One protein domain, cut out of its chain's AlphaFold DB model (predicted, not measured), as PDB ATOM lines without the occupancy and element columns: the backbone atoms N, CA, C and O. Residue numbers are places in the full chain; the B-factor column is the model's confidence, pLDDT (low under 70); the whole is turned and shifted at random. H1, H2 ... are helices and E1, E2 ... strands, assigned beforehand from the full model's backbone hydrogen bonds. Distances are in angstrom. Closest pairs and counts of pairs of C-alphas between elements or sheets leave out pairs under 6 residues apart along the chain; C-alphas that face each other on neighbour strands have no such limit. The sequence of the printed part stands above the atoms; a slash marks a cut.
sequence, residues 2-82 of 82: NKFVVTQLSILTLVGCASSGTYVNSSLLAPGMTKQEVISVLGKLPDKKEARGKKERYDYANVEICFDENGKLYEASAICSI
ATOM      1  N   ASN A   2      10.890 -36.124  32.877       37.75
ATOM      2  CA  ASN A   2       9.570 -35.960  32.253       37.75
ATOM      3  C   ASN A   2       9.353 -37.084  31.241       37.75
ATOM      4  O   ASN A   2      10.064 -37.178  30.245       37.75
ATOM      5  N   LYS A   3       8.391 -37.962  31.535       43.28
ATOM      6  CA  LYS A   3       7.952 -39.032  30.640       43.28
ATOM      7  C   LYS A   3       6.949 -38.431  29.653       43.28
ATOM      8  O   LYS A   3       5.843 -38.080  30.051       43.28
ATOM      9  N   PHE A   4       7.347 -38.279  28.392       47.47
ATOM     10  CA  PHE A   4       6.437 -37.917  27.306       47.47
ATOM     11  C   PHE A   4       5.521 -39.112  27.013       47.47
ATOM     12  O   PHE A   4       5.984 -40.175  26.605       47.47
ATOM     13  N   VAL A   5       4.223 -38.943  27.273       52.91
ATOM     14  CA  VAL A   5       3.176 -39.899  26.898       52.91
ATOM     15  C   VAL A   5       2.994 -39.816  25.384       52.91
ATOM     16  O   VAL A   5       2.498 -38.822  24.862       52.91
ATOM     17  N   VAL A   6       3.437 -40.856  24.682       51.72
ATOM     18  CA  VAL A   6       3.166 -41.069  23.258       51.72
ATOM     19  C   VAL A   6       1.746 -41.617  23.141       51.72
ATOM     20  O   VAL A   6       1.514 -42.813  23.304       51.72
ATOM     21  N   THR A   7       0.774 -40.744  22.894       52.62
ATOM     22  CA  THR A   7      -0.566 -41.161  22.474       52.62
ATOM     23  C   THR A   7      -0.463 -41.638  21.028       52.62
ATOM     24  O   THR A   7      -0.344 -40.835  20.105       52.62
ATOM     25  N   GLN A   8      -0.443 -42.960  20.833       48.53
ATOM     26  CA  GLN A   8      -0.514 -43.577  19.511       48.53
ATOM     27  C   GLN A   8      -1.817 -43.161  18.823       48.53
ATOM     28  O   GLN A   8      -2.897 -43.645  19.153       48.53
ATOM     29  N   LEU A   9      -1.704 -42.249  17.863       43.62
ATOM     30  CA  LEU A   9      -2.767 -41.923  16.929       43.62
ATOM     31  C   LEU A   9      -2.752 -43.016  15.852       43.62
ATOM     32  O   LEU A   9      -1.954 -42.967  14.919       43.62
ATOM     33  N   SER A  10      -3.563 -44.058  16.025       49.12
ATOM     34  CA  SER A  10      -3.719 -45.119  15.028       49.12
ATOM     35  C   SER A  10      -4.372 -44.537  13.773       49.12
ATOM     36  O   SER A  10      -5.588 -44.372  13.705       49.12
ATOM     37  N   ILE A  11      -3.555 -44.191  12.779       53.97
ATOM     38  CA  ILE A  11      -4.015 -43.757  11.462       53.97
ATOM     39  C   ILE A  11      -4.510 -45.010  10.730       53.97
ATOM     40  O   ILE A  11      -3.732 -45.726  10.105       53.97
ATOM     41  N   LEU A  12      -5.808 -45.314  10.837       50.25
ATOM     42  CA  LEU A  12      -6.450 -46.295   9.965       50.25
ATOM     43  C   LEU A  12      -6.548 -45.700   8.554       50.25
ATOM     44  O   LEU A  12      -7.517 -45.022   8.215       50.25
ATOM     45  N   THR A  13      -5.551 -45.954   7.710       52.16
ATOM     46  CA  THR A  13      -5.670 -45.723   6.266       52.16
ATOM     47  C   THR A  13      -6.456 -46.873   5.646       52.16
ATOM     48  O   THR A  13      -5.884 -47.852   5.168       52.16
ATOM     49  N   LEU A  14      -7.787 -46.778   5.681       50.50
ATOM     50  CA  LEU A  14      -8.660 -47.694   4.953       50.50
ATOM     51  C   LEU A  14      -8.661 -47.298   3.468       50.50
ATOM     52  O   LEU A  14      -9.425 -46.436   3.035       50.50
ATOM     53  N   VAL A  15      -7.765 -47.907   2.690       55.03
ATOM     54  CA  VAL A  15      -7.744 -47.795   1.225       55.03
ATOM     55  C   VAL A  15      -8.846 -48.696   0.666       55.03
ATOM     56  O   VAL A  15      -8.621 -49.855   0.333       55.03
ATOM     57  N   GLY A  16     -10.070 -48.173   0.618       47.38
ATOM     58  CA  GLY A  16     -11.192 -48.801  -0.073       47.38
ATOM     59  C   GLY A  16     -11.244 -48.330  -1.522       47.38
ATOM     60  O   GLY A  16     -11.836 -47.293  -1.809       47.38
ATOM     61  N   CYS A  17     -10.619 -49.076  -2.433       51.44
ATOM     62  CA  CYS A  17     -10.791 -48.878  -3.869       51.44
ATOM     63  C   CYS A  17     -12.059 -49.632  -4.299       51.44
ATOM     64  O   CYS A  17     -12.006 -50.824  -4.593       51.44
ATOM     65  N   ALA A  18     -13.211 -48.963  -4.265       49.69
ATOM     66  CA  ALA A  18     -14.467 -49.509  -4.774       49.69
ATOM     67  C   ALA A  18     -14.809 -48.821  -6.100       49.69
ATOM     68  O   ALA A  18     -15.556 -47.846  -6.147       49.69
ATOM     69  N   SER A  19     -14.214 -49.324  -7.183       53.25
ATOM     70  CA  SER A  19     -14.701 -49.083  -8.541       53.25
ATOM     71  C   SER A  19     -15.721 -50.160  -8.880       53.25
ATOM     72  O   SER A  19     -15.383 -51.215  -9.410       53.25
ATOM     73  N   SER A  20     -16.982 -49.885  -8.584       48.78
ATOM     74  CA  SER A  20     -18.108 -50.602  -9.168       48.78
ATOM     75  C   SER A  20     -19.224 -49.593  -9.375       48.78
ATOM     76  O   SER A  20     -19.771 -49.049  -8.419       48.78
ATOM     77  N   GLY A  21     -19.505 -49.283 -10.642       52.41
ATOM     78  CA  GLY A  21     -20.667 -48.496 -11.036       52.41
ATOM     79  C   GLY A  21     -21.920 -49.294 -10.706       52.41
ATOM     80  O   GLY A  21     -22.401 -50.066 -11.530       52.41
ATOM     81  N   THR A  22     -22.394 -49.165  -9.473       48.44
ATOM     82  CA  THR A  22     -23.533 -49.919  -8.968       48.44
ATOM     83  C   THR A  22     -24.692 -48.964  -8.752       48.44
ATOM     84  O   THR A  22     -24.557 -47.894  -8.160       48.44
ATOM     85  N   TYR A  23     -25.833 -49.356  -9.304       52.59
ATOM     86  CA  TYR A  23     -27.123 -48.706  -9.142       52.59
ATOM     87  C   TYR A  23     -27.359 -48.388  -7.657       52.59
ATOM     88  O   TYR A  23     -27.302 -49.280  -6.809       52.59
ATOM     89  N   VAL A  24     -27.559 -47.109  -7.340       58.78
ATOM     90  CA  VAL A  24     -27.625 -46.608  -5.964       58.78
ATOM     91  C   VAL A  24     -28.942 -47.072  -5.343       58.78
ATOM     92  O   VAL A  24     -29.991 -46.485  -5.590       58.78
ATOM     93  N   ASN A  25     -28.906 -48.158  -4.573       67.19
ATOM     94  CA  ASN A  25     -30.104 -48.771  -4.000       67.19
ATOM     95  C   ASN A  25     -30.483 -48.063  -2.688       67.19
ATOM     96  O   ASN A  25     -30.309 -48.591  -1.590       67.19
ATOM     97  N   SER A  26     -30.963 -46.820  -2.802       74.19
ATOM     98  CA  SER A  26     -31.341 -45.980  -1.656       74.19
ATOM     99  C   SER A  26     -32.456 -46.592  -0.799       74.19
ATOM    100  O   SER A  26     -32.559 -46.269   0.378       74.19
ATOM    101  N   SER A  27     -33.236 -47.533  -1.343       79.06
ATOM    102  CA  SER A  27     -34.258 -48.297  -0.615       79.06
ATOM    103  C   SER A  27     -33.706 -49.183   0.506       79.06
ATOM    104  O   SER A  27     -34.473 -49.621   1.358       79.06
ATOM    105  N   LEU A  28     -32.398 -49.463   0.516       86.38
ATOM    106  CA  LEU A  28     -31.740 -50.245   1.568       86.38
ATOM    107  C   LEU A  28     -31.231 -49.379   2.730       86.38
ATOM    108  O   LEU A  28     -30.726 -49.918   3.710       86.38
ATOM    109  N   LEU A  29     -31.334 -48.053   2.628       90.25
ATOM    110  CA  LEU A  29     -30.884 -47.140   3.670       90.25
ATOM    111  C   LEU A  29     -31.905 -47.085   4.805       90.25
ATOM    112  O   LEU A  29     -33.088 -46.842   4.578       90.25
ATOM    113  N   ALA A  30     -31.430 -47.261   6.035       91.19
ATOM    114  CA  ALA A  30     -32.264 -47.207   7.229       91.19
ATOM    115  C   ALA A  30     -31.681 -46.246   8.278       91.19
ATOM    116  O   ALA A  30     -30.455 -46.181   8.440       91.19
ATOM    117  N   PRO A  31     -32.532 -45.527   9.036       94.00
ATOM    118  CA  PRO A  31     -32.076 -44.749  10.180       94.00
ATOM    119  C   PRO A  31     -31.243 -45.602  11.152       94.00
ATOM    120  O   PRO A  31     -31.549 -46.767  11.395       94.00
ATOM    121  N   GLY A  32     -30.179 -45.027  11.710       95.38
ATOM    122  CA  GLY A  32     -29.250 -45.690  12.632       95.38
ATOM    123  C   GLY A  32     -28.012 -46.320  11.980       95.38
ATOM    124  O   GLY A  32     -27.064 -46.666  12.700       95.38
ATOM    125  N   MET A  33     -27.969 -46.426  10.647       96.06
ATOM    126  CA  MET A  33     -26.778 -46.882   9.917       96.06
ATOM    127  C   MET A  33     -25.589 -45.941  10.132       96.06
ATOM    128  O   MET A  33     -25.731 -44.721  10.198       96.06
ATOM    129  N   THR A  34     -24.388 -46.499  10.235       96.50
ATOM    130  CA  THR A  34     -23.137 -45.735  10.249       96.50
ATOM    131  C   THR A  34     -22.766 -45.245   8.851       96.50
ATOM    132  O   THR A  34     -23.201 -45.784   7.835       96.50
ATOM    133  N   LYS A  35     -21.868 -44.261   8.785       94.25
ATOM    134  CA  LYS A  35     -21.315 -43.758   7.516       94.25
ATOM    135  C   LYS A  35     -20.706 -44.863   6.646       94.25
ATOM    136  O   LYS A  35     -20.868 -44.830   5.433       94.25
ATOM    137  N   GLN A  36     -20.010 -45.826   7.253       92.31
ATOM    138  CA  GLN A  36     -19.391 -46.940   6.524       92.31
ATOM    139  C   GLN A  36     -20.438 -47.914   5.984       92.31
ATOM    140  O   GLN A  36     -20.330 -48.332   4.837       92.31
ATOM    141  N   GLU A  37     -21.480 -48.220   6.763       93.06
ATOM    142  CA  GLU A  37     -22.602 -49.037   6.285       93.06
ATOM    143  C   GLU A  37     -23.309 -48.363   5.107       93.06
ATOM    144  O   GLU A  37     -23.531 -49.009   4.089       93.06
ATOM    145  N   VAL A  38     -23.565 -47.053   5.184       91.69
ATOM    146  CA  VAL A  38     -24.142 -46.291   4.064       91.69
ATOM    147  C   VAL A  38     -23.248 -46.353   2.823       91.69
ATOM    148  O   VAL A  38     -23.735 -46.651   1.735       91.69
ATOM    149  N   ILE A  39     -21.941 -46.114   2.963       90.31
ATOM    150  CA  ILE A  39     -20.987 -46.204   1.842       90.31
ATOM    151  C   ILE A  39     -20.980 -47.620   1.249       90.31
ATOM    152  O   ILE A  39     -20.962 -47.771   0.030       90.31
ATOM    153  N   SER A  40     -21.041 -48.649   2.096       89.69
ATOM    154  CA  SER A  40     -21.089 -50.046   1.668       89.69
ATOM    155  C   SER A  40     -22.383 -50.386   0.928       89.69
ATOM    156  O   SER A  40     -22.333 -51.120  -0.054       89.69
ATOM    157  N   VAL A  41     -23.529 -49.862   1.373       89.00
ATOM    158  CA  VAL A  41     -24.838 -50.068   0.731       89.00
ATOM    159  C   VAL A  41     -24.896 -49.376  -0.627       89.00
ATOM    160  O   VAL A  41     -25.366 -49.959  -1.602       89.00
ATOM    161  N   LEU A  42     -24.407 -48.137  -0.709       86.69
ATOM    162  CA  LEU A  42     -24.429 -47.366  -1.953       86.69
ATOM    163  C   LEU A  42     -23.313 -47.779  -2.917       86.69
ATOM    164  O   LEU A  42     -23.347 -47.389  -4.082       86.69
ATOM    165  N   GLY A  43     -22.322 -48.539  -2.442       86.62
ATOM    166  CA  GLY A  43     -21.192 -49.019  -3.236       86.62
ATOM    167  C   GLY A  43     -20.271 -47.909  -3.746       86.62
ATOM    168  O   GLY A  43     -19.407 -48.169  -4.578       86.62
ATOM    169  N   LYS A  44     -20.451 -46.671  -3.269       86.94
ATOM    170  CA  LYS A  44     -19.656 -45.511  -3.671       86.94
ATOM    171  C   LYS A  44     -19.461 -44.519  -2.533       86.94
ATOM    172  O   LYS A  44     -20.240 -44.453  -1.580       86.94
ATOM    173  N   LEU A  45     -18.413 -43.711  -2.665       89.62
ATOM    174  CA  LEU A  45     -18.210 -42.525  -1.840       89.62
ATOM    175  C   LEU A  45     -19.171 -41.405  -2.278       89.62
ATOM    176  O   LEU A  45     -19.605 -41.397  -3.432       89.62
ATOM    177  N   PRO A  46     -19.535 -40.485  -1.371       91.00
ATOM    178  CA  PRO A  46     -20.352 -39.336  -1.739       91.00
ATOM    179  C   PRO A  46     -19.581 -38.391  -2.651       91.00
ATOM    180  O   PRO A  46     -18.363 -38.247  -2.532       91.00
ATOM    181  N   ASP A  47     -20.331 -37.714  -3.508       89.88
ATOM    182  CA  ASP A  47     -19.818 -36.721  -4.444       89.88
ATOM    183  C   ASP A  47     -19.428 -35.434  -3.690       89.88
ATOM    184  O   ASP A  47     -18.429 -34.788  -4.010       89.88
ATOM    185  N   LYS A  48     -20.165 -35.103  -2.618       91.00
ATOM    186  CA  LYS A  48     -19.860 -33.988  -1.714       91.00
ATOM    187  C   LYS A  48     -20.127 -34.359  -0.256       91.00
ATOM    188  O   LYS A  48     -21.032 -35.127   0.057       91.00
ATOM    189  N   LYS A  49     -19.336 -33.785   0.651       93.25
ATOM    190  CA  LYS A  49     -19.546 -33.865   2.100       93.25
ATOM    191  C   LYS A  49     -19.573 -32.463   2.688       93.25
ATOM    192  O   LYS A  49     -18.674 -31.671   2.421       93.25
ATOM    193  N   GLU A  50     -20.563 -32.187   3.523       93.44
ATOM    194  CA  GLU A  50     -20.703 -30.931   4.254       93.44
ATOM    195  C   GLU A  50     -20.947 -31.210   5.736       93.44
ATOM    196  O   GLU A  50     -21.736 -32.080   6.096       93.44
ATOM    197  N   ALA A  51     -20.287 -30.454   6.611       92.06
ATOM    198  CA  ALA A  51     -20.545 -30.483   8.046       92.06
ATOM    199  C   ALA A  51     -21.270 -29.195   8.451       92.06
ATOM    200  O   ALA A  51     -20.804 -28.093   8.158       92.06
ATOM    201  N   ARG A  52     -22.415 -29.324   9.128       87.12
ATOM    202  CA  ARG A  52     -23.176 -28.202   9.694       87.12
ATOM    203  C   ARG A  52     -23.297 -28.388  11.199       87.12
ATOM    204  O   ARG A  52     -24.154 -29.120  11.695       87.12
ATOM    205  N   GLY A  53     -22.415 -27.711  11.931       91.38
ATOM    206  CA  GLY A  53     -22.278 -27.909  13.370       91.38
ATOM    207  C   GLY A  53     -21.821 -29.335  13.667       91.38
ATOM    208  O   GLY A  53     -20.796 -29.770  13.152       91.38
ATOM    209  N   LYS A  54     -22.596 -30.066  14.474       92.12
ATOM    210  CA  LYS A  54     -22.315 -31.474  14.787       92.12
ATOM    211  C   LYS A  54     -22.905 -32.474  13.788       92.12
ATOM    212  O   LYS A  54     -22.672 -33.664  13.934       92.12
ATOM    213  N   LYS A  55     -23.703 -32.019  12.821       93.81
ATOM    214  CA  LYS A  55     -24.336 -32.889  11.823       93.81
ATOM    215  C   LYS A  55     -23.526 -32.901  10.537       93.81
ATOM    216  O   LYS A  55     -22.878 -31.910  10.195       93.81
ATOM    217  N   GLU A  56     -23.626 -33.991   9.792       94.75
ATOM    218  CA  GLU A  56     -22.981 -34.140   8.486       94.75
ATOM    219  C   GLU A  56     -24.011 -34.466   7.409       94.75
ATOM    220  O   GLU A  56     -24.968 -35.193   7.652       94.75
ATOM    221  N   ARG A  57     -23.796 -33.938   6.210       94.94
ATOM    222  CA  ARG A  57     -24.608 -34.171   5.021       94.94
ATOM    223  C   ARG A  57     -23.712 -34.652   3.892       94.94
ATOM    224  O   ARG A  57     -22.683 -34.040   3.606       94.94
ATOM    225  N   TYR A  58     -24.068 -35.781   3.300       94.19
ATOM    226  CA  TYR A  58     -23.357 -36.431   2.210       94.19
ATOM    227  C   TYR A  58     -24.269 -36.391   0.985       94.19
ATOM    228  O   TYR A  58     -25.332 -37.010   0.984       94.19
ATOM    229  N   ASP A  59     -23.852 -35.665  -0.047       91.38
ATOM    230  CA  ASP A  59     -24.578 -35.611  -1.310       91.38
ATOM    231  C   ASP A  59     -24.030 -36.682  -2.251       91.38
ATOM    232  O   ASP A  59     -22.827 -36.761  -2.518       91.38
ATOM    233  N   TYR A  60     -24.936 -37.498  -2.768       88.56
ATOM    234  CA  TYR A  60     -24.701 -38.421  -3.862       88.56
ATOM    235  C   TYR A  60     -25.557 -37.994  -5.057       88.56
ATOM    236  O   TYR A  60     -26.612 -37.396  -4.875       88.56
ATOM    237  N   ALA A  61     -25.157 -38.390  -6.265       83.88
ATOM    238  CA  ALA A  61     -25.824 -38.051  -7.529       83.88
ATOM    239  C   ALA A  61     -27.368 -37.987  -7.498       83.88
ATOM    240  O   ALA A  61     -27.932 -37.071  -8.078       83.88
ATOM    241  N   ASN A  62     -28.041 -38.928  -6.821       84.12
ATOM    242  CA  ASN A  62     -29.510 -38.999  -6.767       84.12
ATOM    243  C   ASN A  62     -30.073 -39.066  -5.337       84.12
ATOM    244  O   ASN A  62     -31.264 -39.317  -5.156       84.12
ATOM    245  N   VAL A  63     -29.234 -38.932  -4.306       88.19
ATOM    246  CA  VAL A  63     -29.674 -39.068  -2.912       88.19
ATOM    247  C   VAL A  63     -28.828 -38.202  -1.989       88.19
ATOM    248  O   VAL A  63     -27.604 -38.191  -2.056       88.19
ATOM    249  N   GLU A  64     -29.499 -37.492  -1.101       92.06
ATOM    250  CA  GLU A  64     -28.911 -36.737  -0.008       92.06
ATOM    251  C   GLU A  64     -29.027 -37.551   1.281       92.06
ATOM    252  O   GLU A  64     -30.096 -38.067   1.597       92.06
ATOM    253  N   ILE A  65     -27.927 -37.671   2.020       93.94
ATOM    254  CA  ILE A  65     -27.834 -38.465   3.245       93.94
ATOM    255  C   ILE A  65     -27.407 -37.567   4.402       93.94
ATOM    256  O   ILE A  65     -26.352 -36.937   4.334       93.94
ATOM    257  N   CYS A  66     -28.154 -37.572   5.500       94.94
ATOM    258  CA  CYS A  66     -27.856 -36.775   6.684       94.94
ATOM    259  C   CYS A  66     -27.548 -37.651   7.906       94.94
ATOM    260  O   CYS A  66     -28.311 -38.547   8.277       94.94
ATOM    261  N   PHE A  67     -26.435 -37.342   8.572       96.75
ATOM    262  CA  PHE A  67     -25.952 -37.993   9.784       96.75
ATOM    263  C   PHE A  67     -26.062 -37.068  10.999       96.75
ATOM    264  O   PHE A  67     -25.822 -35.858  10.913       96.75
ATOM    265  N   ASP A  68     -26.431 -37.648  12.136       96.31
ATOM    266  CA  ASP A  68     -26.532 -36.962  13.419       96.31
ATOM    267  C   ASP A  68     -25.148 -36.746  14.060       96.31
ATOM    268  O   ASP A  68     -24.110 -37.081  13.483       96.31
ATOM    269  N   GLU A  69     -25.123 -36.202  15.279       95.81
ATOM    270  CA  GLU A  69     -23.871 -35.957  16.010       95.81
ATOM    271  C   GLU A  69     -23.113 -37.223  16.429       95.81
ATOM    272  O   GLU A  69     -21.929 -37.149  16.755       95.81
ATOM    273  N   ASN A  70     -23.765 -38.385  16.378       96.00
ATOM    274  CA  ASN A  70     -23.166 -39.689  16.646       96.00
ATOM    275  C   ASN A  70     -22.676 -40.369  15.355       96.00
ATOM    276  O   ASN A  70     -22.211 -41.511  15.388       96.00
ATOM    277  N   GLY A  71     -22.795 -39.698  14.204       93.88
ATOM    278  CA  GLY A  71     -22.452 -40.255  12.900       93.88
ATOM    279  C   GLY A  71     -23.427 -41.333  12.425       93.88
ATOM    280  O   GLY A  71     -23.030 -42.208  11.648       93.88
ATOM    281  N   LYS A  72     -24.678 -41.293  12.901       97.06
ATOM    282  CA  LYS A  72     -25.756 -42.207  12.523       97.06
ATOM    283  C   LYS A  72     -26.706 -41.554  11.531       97.06
ATOM    284  O   LYS A  72     -27.069 -40.390  11.678       97.06
ATOM    285  N   LEU A  73     -27.104 -42.313  10.517       95.25
ATOM    286  CA  LEU A  73     -28.076 -41.897   9.517       95.25
ATOM    287  C   LEU A  73     -29.398 -41.554  10.207       95.25
ATOM    288  O   LEU A  73     -29.924 -42.386  10.940       95.25
ATOM    289  N   TYR A  74     -29.946 -40.369   9.963       95.19
ATOM    290  CA  TYR A  74     -31.296 -40.024  10.426       95.19
ATOM    291  C   TYR A  74     -32.241 -39.657   9.282       95.19
ATOM    292  O   TYR A  74     -33.452 -39.752   9.456       95.19
ATOM    293  N   GLU A  75     -31.709 -39.279   8.119       93.12
ATOM    294  CA  GLU A  75     -32.507 -38.892   6.958       93.12
ATOM    295  C   GLU A  75     -31.781 -39.244   5.656       93.12
ATOM    296  O   GLU A  75     -30.574 -39.031   5.524       93.12
ATOM    297  N   ALA A  76     -32.531 -39.791   4.700       91.25
ATOM    298  CA  ALA A  76     -32.086 -40.055   3.341       91.25
ATOM    299  C   ALA A  76     -33.190 -39.615   2.373       91.25
ATOM    300  O   ALA A  76     -34.302 -40.142   2.426       91.25
ATOM    301  N   SER A  77     -32.877 -38.670   1.493       88.31
ATOM    302  CA  SER A  77     -33.851 -38.013   0.620       88.31
ATOM    303  C   SER A  77     -33.406 -38.130  -0.831       88.31
ATOM    304  O   SER A  77     -32.295 -37.740  -1.184       88.31
ATOM    305  N   ALA A  78     -34.254 -38.698  -1.690       83.25
ATOM    306  CA  ALA A  78     -33.970 -38.762  -3.118       83.25
ATOM    307  C   ALA A  78     -33.977 -37.347  -3.714       83.25
ATOM    308  O   ALA A  78     -34.891 -36.561  -3.457       83.25
ATOM    309  N   ILE A  79     -32.972 -37.030  -4.524       75.88
ATOM    310  CA  ILE A  79     -32.926 -35.769  -5.260       75.88
ATOM    311  C   ILE A  79     -33.737 -35.986  -6.540       75.88
ATOM    312  O   ILE A  79     -33.303 -36.705  -7.439       75.88
ATOM    313  N   CYS A  80     -34.935 -35.404  -6.618       53.34
ATOM    314  CA  CYS A  80     -35.681 -35.349  -7.872       53.34
ATOM    315  C   CYS A  80     -34.977 -34.374  -8.821       53.34
ATOM    316  O   CYS A  80     -35.112 -33.160  -8.679       53.34
ATOM    317  N   SER A  81     -34.229 -34.903  -9.787       49.50
ATOM    318  CA  SER A  81     -33.814 -34.134 -10.959       49.50
ATOM    319  C   SER A  81     -35.055 -33.872 -11.819       49.50
ATOM    320  O   SER A  81     -35.673 -34.824 -12.297       49.50
ATOM    321  N   ILE A  82     -35.451 -32.599 -11.918       41.59
ATOM    322  CA  ILE A  82     -36.566 -32.092 -12.740       41.59
ATOM    323  C   ILE A  82     -36.172 -32.120 -14.217       41.59
ATOM    324  O   ILE A  82     -35.008 -31.755 -14.507       41.59
TER     325      ILE A  82
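AT A GLANCE: This is residues 2 to 82 of the 82 residues of an uncharacterized protein of Actinobacillus indolicus (UniProt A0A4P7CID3). In this domain of little regular structure, a long free tail, residues 2 to 15, leads to a small body: a twisted four-stranded antiparallel sheet with one short helix, H1, over one face. The 81 printed residues include 30 in H1, E1, E2, E3, E4, in that order: class mixed. The sheet is a meander, each strand the antiparallel neighbour of the one before. The whole is loose, radius of gyration of the C-alphas 15.9 A, spanning 64 by 30 by 20 A.

HOW THE PARTS SIT: H1, residues 35 to 42, has every O i to N i+4 pair within hydrogen-bond range. It is on the sheet, height 9.8 A, over E3, residues 63 to 67; their closest C-alphas, Lys 35 and Phe 67, are 7.7 A apart. N 58 of E2, residues 55 to 60, and O 65 are within hydrogen-bond range, 2.8 A.

IN THESE COORDINATES: E1, residues 48 to 52, begins at C-alpha (-19.860, -33.988, -1.714). E4, residues 73 to 78, is 14.3 A long and ends at (-33.970, -38.762, -3.118).

THE WHOLE: The printed part has no cut. Residues 2 to 25 and 80 to 82 have pLDDT under 70.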